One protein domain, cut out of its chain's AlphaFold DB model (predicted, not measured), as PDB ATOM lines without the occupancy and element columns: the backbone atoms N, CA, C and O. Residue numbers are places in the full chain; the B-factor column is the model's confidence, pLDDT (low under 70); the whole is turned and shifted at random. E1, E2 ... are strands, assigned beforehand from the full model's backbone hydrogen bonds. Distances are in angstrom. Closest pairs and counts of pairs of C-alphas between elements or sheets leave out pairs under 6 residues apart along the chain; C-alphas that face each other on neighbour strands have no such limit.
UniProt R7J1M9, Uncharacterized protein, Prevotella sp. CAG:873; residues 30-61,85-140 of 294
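This is residues 30 to 61 and 85 to 140 of the 294 residues of an uncharacterized protein of Prevotella sp. CAG:873 (UniProt R7J1M9). With little regular structure, this model is one twisted sheet of six strands; residues 91 to 106 form a long loop and residues 122 to 140 a looping tail beyond E6. The printed part has 88 residues, 35 in strands E1 to E6: all strand. The mixed sheet runs E4, E3, E2, E5, E1, E6. It is only just loose, close to compact: radius of gyration of the C-alphas 14.5 A, spans 39 by 35 by 20 A.

E1, residues 30 to 35, is antiparallel to edge strand E6, residues 118 to 121, and parallel to E5, residues 107 to 110; N 34 to O 118 and N 33 to O 107, both 2.9 A, are within hydrogen-bond range. E2, residues 41 to 47, is antiparallel to E5 (N 46 to O 108, 2.7 A) and forms a hairpin with E3, residues 52 to 59 (N 54 to O 45, 2.8 A). E3 bends by 93 degrees at residue 56; edge strand E4, residues 85 to 90, is antiparallel to it (N 89 to O 53, 2.8 A).

E1 begins at C-alpha 30 (135.672, 93.381, 150.138); E6 ends at C-alpha 121 (133.734, 92.159, 146.632). E3 spans 15.2 A.

Residues 62 to 84 are cut out; C-alphas 61 and 85 are 13.8 A apart. E4 to E5 is a long link. pLDDT is under 70 at residues 59 to 61 and 124 to 130.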
ATOM      1  N   VAL A  30     134.849  93.078 151.313       89.62
ATOM      2  CA  VAL A  30     135.672  93.381 150.138       89.62
ATOM      3  C   VAL A  30     136.997  92.671 150.328       89.62
ATOM      4  O   VAL A  30     137.699  92.975 151.293       89.62
ATOM      5  N   TYR A  31     137.311  91.735 149.437       86.06
ATOM      6  CA  TYR A  31     138.526  90.928 149.489       86.06
ATOM      7  C   TYR A  31     139.751  91.748 149.102       86.06
ATOM      8  O   TYR A  31     140.748  91.746 149.824       86.06
ATOM      9  N   SER A  32     139.669  92.493 147.998       86.56
ATOM     10  CA  SER A  32     140.784  93.308 147.525       86.56
ATOM     11  C   SER A  32     140.347  94.595 146.836       86.56
ATOM     12  O   SER A  32     139.316  94.655 146.168       86.56
ATOM     13  N   PHE A  33     141.163  95.627 147.028       91.94
ATOM     14  CA  PHE A  33     141.101  96.913 146.350       91.94
ATOM     15  C   PHE A  33     142.459  97.142 145.690       91.94
ATOM     16  O   PHE A  33     143.464  97.314 146.384       91.94
ATOM     17  N   GLN A  34     142.514  97.112 144.364       90.31
ATOM     18  CA  GLN A  34     143.764  97.210 143.621       90.31
ATOM     19  C   GLN A  34     143.752  98.455 142.735       90.31
ATOM     20  O   GLN A  34     142.932  98.582 141.826       90.31
ATOM     21  N   VAL A  35     144.713  99.347 142.971       92.00
ATOM     22  CA  VAL A  35     145.023 100.470 142.081       92.00
ATOM     23  C   VAL A  35     146.072 100.003 141.085       92.00
ATOM     24  O   VAL A  35     147.106  99.487 141.504       92.00
ATOM     25  N   PHE A  36     145.836 100.212 139.791       89.62
ATOM     26  CA  PHE A  36     146.692  99.724 138.703       89.62
ATOM     27  C   PHE A  36     146.738  98.194 138.589       89.62
ATOM     28  O   PHE A  36     146.742  97.451 139.575       89.62
ATOM     29  N   MET A  37     146.785  97.699 137.353       84.69
ATOM     30  CA  MET A  37     146.766  96.266 137.107       84.69
ATOM     31  C   MET A  37     148.119  95.649 137.464       84.69
ATOM     32  O   MET A  37     149.188  96.218 137.226       84.69
ATOM     33  N   ALA A  38     148.051  94.456 138.036       82.31
ATOM     34  CA  ALA A  38     149.184  93.651 138.456       82.31
ATOM     35  C   ALA A  38     148.988  92.221 137.924       82.31
ATOM     36  O   ALA A  38     148.602  91.349 138.695       82.31
ATOM     37  N   PRO A  39     149.173  91.971 136.611       75.62
ATOM     38  CA  PRO A  39     148.808  90.685 136.005       75.62
ATOM     39  C   PRO A  39     149.646  89.507 136.521       75.62
ATOM     40  O   PRO A  39     149.187  88.374 136.490       75.62
ATOM     41  N   ILE A  40     150.869  89.780 136.987       77.31
ATOM     42  CA  ILE A  40     151.805  88.767 137.502       77.31
ATOM     43  C   ILE A  40     152.158  89.061 138.962       77.31
ATOM     44  O   ILE A  40     152.107  88.182 139.815       77.31
ATOM     45  N   ALA A  41     152.531  90.310 139.247       81.19
ATOM     46  CA  ALA A  41     152.953  90.735 140.572       81.19
ATOM     47  C   ALA A  41     152.465  92.152 140.868       81.19
ATOM     48  O   ALA A  41     152.506  93.029 139.995       81.19
ATOM     49  N   ALA A  42     152.033  92.379 142.105       83.50
ATOM     50  CA  ALA A  42     151.759  93.712 142.621       83.50
ATOM     51  C   ALA A  42     153.063  94.332 143.137       83.50
ATOM     52  O   ALA A  42     153.842  93.668 143.817       83.50
ATOM     53  N   LEU A  43     153.295  95.615 142.848       88.31
ATOM     54  CA  LEU A  43     154.457  96.337 143.376       88.31
ATOM     55  C   LEU A  43     154.411  96.380 144.898       88.31
ATOM     56  O   LEU A  43     155.408  96.109 145.563       88.31
ATOM     57  N   LEU A  44     153.239  96.712 145.428       91.38
ATOM     58  CA  LEU A  44     152.967  96.769 146.852       91.38
ATOM     59  C   LEU A  44     151.631  96.092 147.115       91.38
ATOM     60  O   LEU A  44     150.662  96.339 146.395       91.38
ATOM     61  N   ARG A  45     151.556  95.276 148.162       90.31
ATOM     62  CA  ARG A  45     150.288  94.771 148.681       90.31
ATOM     63  C   ARG A  45     150.268  94.856 150.198       90.31
ATOM     64  O   ARG A  45     151.108  94.289 150.887       90.31
ATOM     65  N   TYR A  46     149.315  95.608 150.717       90.69
ATOM     66  CA  TYR A  46     149.097  95.828 152.132       90.69
ATOM     67  C   TYR A  46     147.951  94.947 152.633       90.69
ATOM     68  O   TYR A  46     146.834  95.009 152.118       90.69
ATOM     69  N   TYR A  47     148.232  94.163 153.672       88.69
ATOM     70  CA  TYR A  47     147.283  93.301 154.367       88.69
ATOM     71  C   TYR A  47     147.066  93.823 155.797       88.69
ATOM     72  O   TYR A  47     147.834  93.489 156.709       88.69
ATOM     73  N   PRO A  48     146.018  94.630 156.045       88.50
ATOM     74  CA  PRO A  48     145.826  95.268 157.344       88.50
ATOM     75  C   PRO A  48     145.518  94.271 158.470       88.50
ATOM     76  O   PRO A  48     146.046  94.422 159.570       88.50
ATOM     77  N   LYS A  49     144.709  93.227 158.212       85.50
ATOM     78  CA  LYS A  49     144.392  92.162 159.189       85.50
ATOM     79  C   LYS A  49     145.660  91.477 159.702       85.50
ATOM     80  O   LYS A  49     145.810  91.248 160.897       85.50
ATOM     81  N   GLN A  50     146.578  91.174 158.787       84.81
ATOM     82  CA  GLN A  50     147.837  90.487 159.083       84.81
ATOM     83  C   GLN A  50     148.919  91.440 159.607       84.81
ATOM     84  O   GLN A  50     149.910  90.981 160.179       84.81
ATOM     85  N   GLY A  51     148.736  92.752 159.425       86.94
ATOM     86  CA  GLY A  51     149.744  93.757 159.729       86.94
ATOM     87  C   GLY A  51     151.011  93.508 158.918       86.94
ATOM     88  O   GLY A  51     152.084  93.360 159.493       86.94
ATOM     89  N   CYS A  52     150.907  93.394 157.596       88.06
ATOM     90  CA  CYS A  52     152.084  93.278 156.740       88.06
ATOM     91  C   CYS A  52     151.917  94.051 155.431       88.06
ATOM     92  O   CYS A  52     150.822  94.156 154.878       88.06
ATOM     93  N   LEU A  53     153.026  94.608 154.954       90.25
ATOM     94  CA  LEU A  53     153.170  95.186 153.625       90.25
ATOM     95  C   LEU A  53     154.158  94.318 152.844       90.25
ATOM     96  O   LEU A  53     155.320  94.191 153.226       90.25
ATOM     97  N   CYS A  54     153.682  93.703 151.772       87.88
ATOM     98  CA  CYS A  54     154.476  92.909 150.851       87.88
ATOM     99  C   CYS A  54     154.955  93.796 149.698       87.88
ATOM    100  O   CYS A  54     154.157  94.514 149.093       87.88
ATOM    101  N   ILE A  55     156.247  93.734 149.389       89.88
ATOM    102  CA  ILE A  55     156.844  94.339 148.195       89.88
ATOM    103  C   ILE A  55     157.034  93.240 147.153       89.88
ATOM    104  O   ILE A  55     157.548  92.171 147.497       89.88
ATOM    105  N   LEU A  56     156.665  93.523 145.899       86.75
ATOM    106  CA  LEU A  56     156.726  92.569 144.786       86.75
ATOM    107  C   LEU A  56     156.015  91.268 145.159       86.75
ATOM    108  O   LEU A  56     156.628  90.210 145.291       86.75
ATOM    109  N   ASP A  57     154.717  91.387 145.413       82.50
ATOM    110  CA  ASP A  57     153.889  90.258 145.808       82.50
ATOM    111  C   ASP A  57     153.420  89.497 144.568       82.50
ATOM    112  O   ASP A  57     152.671  90.043 143.752       82.50
ATOM    113  N   VAL A  58     153.890  88.258 144.416       79.50
ATOM    114  CA  VAL A  58     153.457  87.346 143.355       79.50
ATOM    115  C   VAL A  58     152.297  86.517 143.888       79.50
ATOM    116  O   VAL A  58     152.441  85.744 144.841       79.50
ATOM    117  N   GLU A  59     151.138  86.686 143.263       65.50
ATOM    118  CA  GLU A  59     149.937  85.920 143.575       65.50
ATOM    119  C   GLU A  59     150.087  84.531 142.945       65.50
ATOM    120  O   GLU A  59     150.005  84.378 141.729       65.50
ATOM    121  N   THR A  60     150.390  83.508 143.747       55.16
ATOM    122  CA  THR A  60     150.476  82.139 143.230       55.16
ATOM    123  C   THR A  60     149.064  81.588 143.066       55.16
ATOM    124  O   THR A  60     148.408  81.268 144.057       55.16
ATOM    125  N   THR A  61     148.595  81.472 141.826       42.50
ATOM    126  CA  THR A  61     147.427  80.655 141.479       42.50
ATOM    127  C   THR A  61     147.790  79.192 141.690       42.50
ATOM    128  O   THR A  61     148.503  78.606 140.879       42.50
ATOM    129  N   CYS A  85     156.351  86.896 148.168       75.38
ATOM    130  CA  CYS A  85     156.771  88.289 148.097       75.38
ATOM    131  C   CYS A  85     158.289  88.405 148.263       75.38
ATOM    132  O   CYS A  85     158.886  87.679 149.063       75.38
ATOM    133  N   LEU A  86     158.904  89.366 147.575       83.25
ATOM    134  CA  LEU A  86     160.339  89.634 147.706       83.25
ATOM    135  C   LEU A  86     160.709  90.065 149.132       83.25
ATOM    136  O   LEU A  86     161.723  89.639 149.680       83.25
ATOM    137  N   MET A  87     159.882  90.918 149.738       85.88
ATOM    138  CA  MET A  87     160.111  91.444 151.081       85.88
ATOM    139  C   MET A  87     158.781  91.643 151.811       85.88
ATOM    140  O   MET A  87     157.857  92.247 151.264       85.88
ATOM    141  N   ARG A  88     158.695  91.173 153.065       87.88
ATOM    142  CA  ARG A  88     157.585  91.485 153.982       87.88
ATOM    143  C   ARG A  88     158.042  92.483 155.028       87.88
ATOM    144  O   ARG A  88     158.946  92.198 155.807       87.88
ATOM    145  N   ILE A  89     157.362  93.617 155.083       89.88
ATOM    146  CA  ILE A  89     157.520  94.608 156.139       89.88
ATOM    147  C   ILE A  89     156.408  94.363 157.169       89.88
ATOM    148  O   ILE A  89     155.228  94.496 156.825       89.88
ATOM    149  N   PRO A  90     156.736  93.978 158.416       88.75
ATOM    150  CA  PRO A  90     155.741  93.846 159.472       88.75
ATOM    151  C   PRO A  90     155.214  95.228 159.881       88.75
ATOM    152  O   PRO A  90     155.967  96.188 160.015       88.75
ATOM    153  N   LEU A  91     153.907  95.320 160.099       90.00
ATOM    154  CA  LEU A  91     153.176  96.515 160.510       90.00
ATOM    155  C   LEU A  91     152.331  96.216 161.762       90.00
ATOM    156  O   LEU A  91     152.019  95.053 162.035       90.00
ATOM    157  N   PRO A  92     151.938  97.245 162.537       87.06
ATOM    158  CA  PRO A  92     151.114  97.054 163.725       87.06
ATOM    159  C   PRO A  92     149.816  96.305 163.407       87.06
ATOM    160  O   PRO A  92     149.035  96.720 162.549       87.06
ATOM    161  N   ARG A  93     149.583  95.198 164.118       86.88
ATOM    162  CA  ARG A  93     148.368  94.394 163.970       86.88
ATOM    163  C   ARG A  93     147.201  94.978 164.773       86.88
ATOM    164  O   ARG A  93     147.417  95.557 165.843       86.88
ATOM    165  N   PRO A  94     145.958  94.773 164.311       85.44
ATOM    166  CA  PRO A  94     144.765  94.969 165.126       85.44
ATOM    167  C   PRO A  94     144.852  94.198 166.446       85.44
ATOM    168  O   PRO A  94     145.206  93.022 166.443       85.44
ATOM    169  N   LYS A  95     144.485  94.829 167.566       82.44
ATOM    170  CA  LYS A  95     144.183  94.107 168.809       82.44
ATOM    171  C   LYS A  95     142.692  93.759 168.819       82.44
ATOM    172  O   LYS A  95     141.878  94.657 168.622       82.44
ATOM    173  N   GLY A  96     142.362  92.494 169.068       84.31
ATOM    174  CA  GLY A  96     140.982  92.001 169.141       84.31
ATOM    175  C   GLY A  96     140.438  91.431 167.828       84.31
ATOM    176  O   GLY A  96     141.112  91.437 166.796       84.31
ATOM    177  N   GLU A  97     139.215  90.913 167.900       85.00
ATOM    178  CA  GLU A  97     138.495  90.341 166.764       85.00
ATOM    179  C   GLU A  97     138.065  91.443 165.786       85.00
ATOM    180  O   GLU A  97     137.573  92.503 166.177       85.00
ATOM    181  N   VAL A  98     138.308  91.221 164.496       84.00
ATOM    182  CA  VAL A  98     138.011  92.186 163.433       84.00
ATOM    183  C   VAL A  98     136.781  91.695 162.690       84.00
ATOM    184  O   VAL A  98     136.829  90.627 162.086       84.00
ATOM    185  N   SER A  99     135.708  92.492 162.679       85.81
ATOM    186  CA  SER A  99     134.482  92.125 161.965       85.81
ATOM    187  C   SER A  99     134.763  91.832 160.483       85.81
ATOM    188  O   SER A  99     135.532  92.578 159.868       85.81
ATOM    189  N   PRO A 100     134.124  90.815 159.870       81.00
ATOM    190  CA  PRO A 100     134.351  90.445 158.470       81.00
ATOM    191  C   PRO A 100     134.259  91.638 157.512       81.00
ATOM    192  O   PRO A 100     135.124  91.846 156.667       81.00
ATOM    193  N   THR A 101     133.283  92.518 157.718       85.88
ATOM    194  CA  THR A 101     133.002  93.678 156.858       85.88
ATOM    195  C   THR A 101     133.997  94.832 157.004       85.88
ATOM    196  O   THR A 101     134.025  95.735 156.161       85.88
ATOM    197  N   SER A 102     134.857  94.805 158.026       89.94
ATOM    198  CA  SER A 102     135.862  95.839 158.269       89.94
ATOM    199  C   SER A 102     136.767  96.058 157.054       89.94
ATOM    200  O   SER A 102     137.098  95.131 156.310       89.94
ATOM    201  N   TRP A 103     137.226  97.295 156.854       87.69
ATOM    202  CA  TRP A 103     138.255  97.612 155.853       87.69
ATOM    203  C   TRP A 103     139.561  96.854 156.112       87.69
ATOM    204  O   TRP A 103     140.342  96.631 155.194       87.69
ATOM    205  N   ARG A 104     139.785  96.412 157.355       87.81
ATOM    206  CA  ARG A 104     140.991  95.675 157.731       87.81
ATOM    207  C   ARG A 104     141.089  94.301 157.067       87.81
ATOM    208  O   ARG A 104     142.197  93.800 156.909       87.81
ATOM    209  N   ASN A 105     139.958  93.727 156.657       86.81
ATOM    210  CA  ASN A 105     139.903  92.474 155.902       86.81
ATOM    211  C   ASN A 105     140.067  92.668 154.388       86.81
ATOM    212  O   ASN A 105     139.996  91.696 153.646       86.81
ATOM    213  N   THR A 106     140.290  93.900 153.928       89.75
ATOM    214  CA  THR A 106     140.541  94.200 152.519       89.75
ATOM    215  C   THR A 106     142.039  94.289 152.263       89.75
ATOM    216  O   THR A 106     142.741  95.049 152.930       89.75
ATOM    217  N   ALA A 107     142.530  93.525 151.290       89.19
ATOM    218  CA  ALA A 107     143.891  93.653 150.789       89.19
ATOM    219  C   ALA A 107     143.980  94.851 149.834       89.19
ATOM    220  O   ALA A 107     143.251  94.914 148.845       89.19
ATOM    221  N   PHE A 108     144.872  95.797 150.119       92.00
ATOM    222  CA  PHE A 108     145.101  96.960 149.261       92.00
ATOM    223  C   PHE A 108     146.345  96.732 148.420       92.00
ATOM    224  O   PHE A 108     147.414  96.500 148.975       92.00
ATOM    225  N   GLY A 109     146.233  96.800 147.102       90.81
ATOM    226  CA  GLY A 109     147.366  96.586 146.213       90.81
ATOM    227  C   GLY A 109     147.629  97.756 145.275       90.81
ATOM    228  O   GLY A 109     146.713  98.482 144.890       90.81
ATOM    229  N   LEU A 110     148.894  97.903 144.891       92.31
ATOM    230  CA  LEU A 110     149.358  98.812 143.853       92.31
ATOM    231  C   LEU A 110     150.055  98.010 142.750       92.31
ATOM    232  O   LEU A 110     151.045  97.319 143.003       92.31
ATOM    233  N   GLY A 111     149.518  98.066 141.535       90.12
ATOM    234  CA  GLY A 111     150.092  97.444 140.347       90.12
ATOM    235  C   GLY A 111     151.078  98.355 139.626       90.12
ATOM    236  O   GLY A 111     151.169  99.551 139.900       90.12
ATOM    237  N   TRP A 112     151.832  97.778 138.694       87.00
ATOM    238  CA  TRP A 112     152.800  98.511 137.874       87.00
ATOM    239  C   TRP A 112     152.236  98.937 136.514       87.00
ATOM    240  O   TRP A 112     152.829  99.795 135.864       87.00
ATOM    241  N   LEU A 113     151.106  98.365 136.077       87.88
ATOM    242  CA  LEU A 113     150.495  98.693 134.792       87.88
ATOM    243  C   LEU A 113     149.362  99.721 134.976       87.88
ATOM    244  O   LEU A 113     148.301  99.372 135.507       87.88
ATOM    245  N   PRO A 114     149.522 100.972 134.501       83.19
ATOM    246  CA  PRO A 114     148.627 102.084 134.823       83.19
ATOM    247  C   PRO A 114     147.326 102.086 134.000       83.19
ATOM    248  O   PRO A 114     146.840 103.142 133.630       83.19
ATOM    249  N   VAL A 115     146.773 100.921 133.654       78.44
ATOM    250  CA  VAL A 115     145.695 100.803 132.651       78.44
ATOM    251  C   VAL A 115     144.384 100.275 133.227       78.44
ATOM    252  O   VAL A 115     143.375 100.379 132.553       78.44
ATOM    253  N   MET A 116     144.342  99.735 134.450       82.44
ATOM    254  CA  MET A 116     143.085  99.277 135.073       82.44
ATOM    255  C   MET A 116     143.154  99.383 136.595       82.44
ATOM    256  O   MET A 116     144.239  99.354 137.160       82.44
ATOM    257  N   ALA A 117     142.014  99.451 137.267       88.00
ATOM    258  CA  ALA A 117     141.882  99.223 138.703       88.00
ATOM    259  C   ALA A 117     140.757  98.202 138.913       88.00
ATOM    260  O   ALA A 117     139.970  97.978 137.996       88.00
ATOM    261  N   TYR A 118     140.695  97.554 140.075       89.06
ATOM    262  CA  TYR A 118     139.572  96.669 140.375       89.06
ATOM    263  C   TYR A 118     139.271  96.579 141.870       89.06
ATOM    264  O   TYR A 118     140.170  96.646 142.718       89.06
ATOM    265  N   VAL A 119     138.004  96.323 142.182       89.44
ATOM    266  CA  VAL A 119     137.519  95.983 143.519       89.44
ATOM    267  C   VAL A 119     136.840  94.622 143.507       89.44
ATOM    268  O   VAL A 119     135.798  94.419 142.889       89.44
ATOM    269  N   ARG A 120     137.421  93.662 144.237       87.50
ATOM    270  CA  ARG A 120     136.822  92.335 144.428       87.50
ATOM    271  C   ARG A 120     136.002  92.323 145.701       87.50
ATOM    272  O   ARG A 120     136.542  92.347 146.807       87.50
ATOM    273  N   MET A 121     134.691  92.256 145.535       86.69
ATOM    274  CA  MET A 121     133.734  92.159 146.632       86.69
ATOM    275  C   MET A 121     133.299  90.711 146.833       86.69
ATOM    276  O   MET A 121     133.430  89.883 145.932       86.69
ATOM    277  N   ALA A 122     132.771  90.414 148.016       81.62
ATOM    278  CA  ALA A 122     132.066  89.172 148.277       81.62
ATOM    279  C   ALA A 122     130.750  89.172 147.494       81.62
ATOM    280  O   ALA A 122     129.719  89.647 147.967       81.62
ATOM    281  N   ASP A 123     130.826  88.682 146.264       73.56
ATOM    282  CA  ASP A 123     129.714  88.554 145.337       73.56
ATOM    283  C   ASP A 123     129.673  87.094 144.870       73.56
ATOM    284  O   ASP A 123     130.609  86.615 144.234       73.56
ATOM    285  N   SER A 124     128.633  86.358 145.260       54.56
ATOM    286  CA  SER A 124     128.553  84.891 145.120       54.56
ATOM    287  C   SER A 124     128.125  84.425 143.719       54.56
ATOM    288  O   SER A 124     127.549  83.348 143.567       54.56
ATOM    289  N   TYR A 125     128.363  85.211 142.662       51.88
ATOM    290  CA  TYR A 125     128.012  84.766 141.311       51.88
ATOM    291  C   TYR A 125     128.869  83.563 140.904       51.88
ATOM    292  O   TYR A 125     130.050  83.705 140.602       51.88
ATOM    293  N   GLY A 126     128.247  82.383 140.867       47.75
ATOM    294  CA  GLY A 126     128.866  81.149 140.382       47.75
ATOM    295  C   GLY A 126     129.376  80.185 141.455       47.75
ATOM    296  O   GLY A 126     129.953  79.171 141.079       47.75
ATOM    297  N   VAL A 127     129.148  80.443 142.749       50.72
ATOM    298  CA  VAL A 127     129.363  79.432 143.801       50.72
ATOM    299  C   VAL A 127     128.020  78.771 144.111       50.72
ATOM    300  O   VAL A 127     127.235  79.255 144.926       50.72
ATOM    301  N   ASP A 128     127.735  77.687 143.393       50.44
ATOM    302  CA  ASP A 128     126.569  76.843 143.642       50.44
ATOM    303  C   ASP A 128     126.794  76.074 144.961       50.44
ATOM    304  O   ASP A 128     127.734  75.289 145.055       50.44
ATOM    305  N   GLY A 129     125.947  76.273 145.982       60.53
ATOM    306  CA  GLY A 129     125.850  75.307 147.091       60.53
ATOM    307  C   GLY A 129     125.599  75.839 148.503       60.53
ATOM    308  O   GLY A 129     125.089  75.075 149.320       60.53
ATOM    309  N   HIS A 130     125.888  77.108 148.819       67.94
ATOM    310  CA  HIS A 130     125.649  77.662 150.165       67.94
ATOM    311  C   HIS A 130     124.630  78.801 150.171       67.94
ATOM    312  O   HIS A 130     124.444  79.514 149.181       67.94
ATOM    313  N   GLU A 131     123.928  78.960 151.294       73.19
ATOM    314  CA  GLU A 131     123.002  80.074 151.504       73.19
ATOM    315  C   GLU A 131     123.739  81.427 151.532       73.19
ATOM    316  O   GLU A 131     124.917  81.482 151.888       73.19
ATOM    317  N   PRO A 132     123.078  82.535 151.128       76.56
ATOM    318  CA  PRO A 132     123.708  83.852 151.067       76.56
ATOM    319  C   PRO A 132     124.285  84.246 152.427       76.56
ATOM    320  O   PRO A 132     123.536  84.394 153.394       76.56
ATOM    321  N   LEU A 133     125.596  84.478 152.506       84.62
ATOM    322  CA  LEU A 133     126.198  84.926 153.762       84.62
ATOM    323  C   LEU A 133     125.826  86.398 154.039       84.62
ATOM    324  O   LEU A 133     125.727  87.193 153.102       84.62
ATOM    325  N   PRO A 134     125.682  86.830 155.308       85.69
ATOM    326  CA  PRO A 134     125.205  88.183 155.648       85.69
ATOM    327  C   PRO A 134     126.083  89.351 155.155       85.69
ATOM    328  O   PRO A 134     125.640  90.503 155.090       85.69
ATOM    329  N   TRP A 135     127.356  89.077 154.863       85.75
ATOM    330  CA  TRP A 135     128.333  90.039 154.340       85.75
ATOM    331  C   TRP A 135     128.520  89.948 152.821       85.75
ATOM    332  O   TRP A 135     129.272  90.746 152.261       85.75
ATOM    333  N   GLU A 136     127.866  88.998 152.150       89.19
ATOM    334  CA  GLU A 136     127.841  88.928 150.691       89.19
ATOM    335  C   GLU A 136     126.867  89.952 150.124       89.19
ATOM    336  O   GLU A 136     125.798  90.210 150.687       89.19
ATOM    337  N   LEU A 137     127.203  90.492 148.957       87.81
ATOM    338  CA  LEU A 137     126.385  91.480 148.275       87.81
ATOM    339  C   LEU A 137     124.981  90.934 147.972       87.81
ATOM    340  O   LEU A 137     124.009  91.663 148.156       87.81
ATOM    341  N   ARG A 138     124.844  89.651 147.597       83.94
ATOM    342  CA  ARG A 138     123.545  89.035 147.254       83.94
ATOM    343  C   ARG A 138     122.557  88.968 148.424       83.94
ATOM    344  O   ARG A 138     121.356  88.920 148.183       83.94
ATOM    345  N   SER A 139     123.042  88.985 149.668       87.50
ATOM    346  CA  SER A 139     122.184  89.003 150.864       87.50
ATOM    347  C   SER A 139     121.520  90.367 151.100       87.50
ATOM    348  O   SER A 139     120.555  90.476 151.856       87.50
ATOM    349  N   LYS A 140     122.032  91.426 150.461       91.50
ATOM    350  CA  LYS A 140     121.574  92.800 150.659       91.50
ATOM    351  C   LYS A 140     120.339  93.103 149.804       91.50
ATOM    352  O   LYS A 140     120.226  92.627 148.667       91.50
TER     353      LYS A 140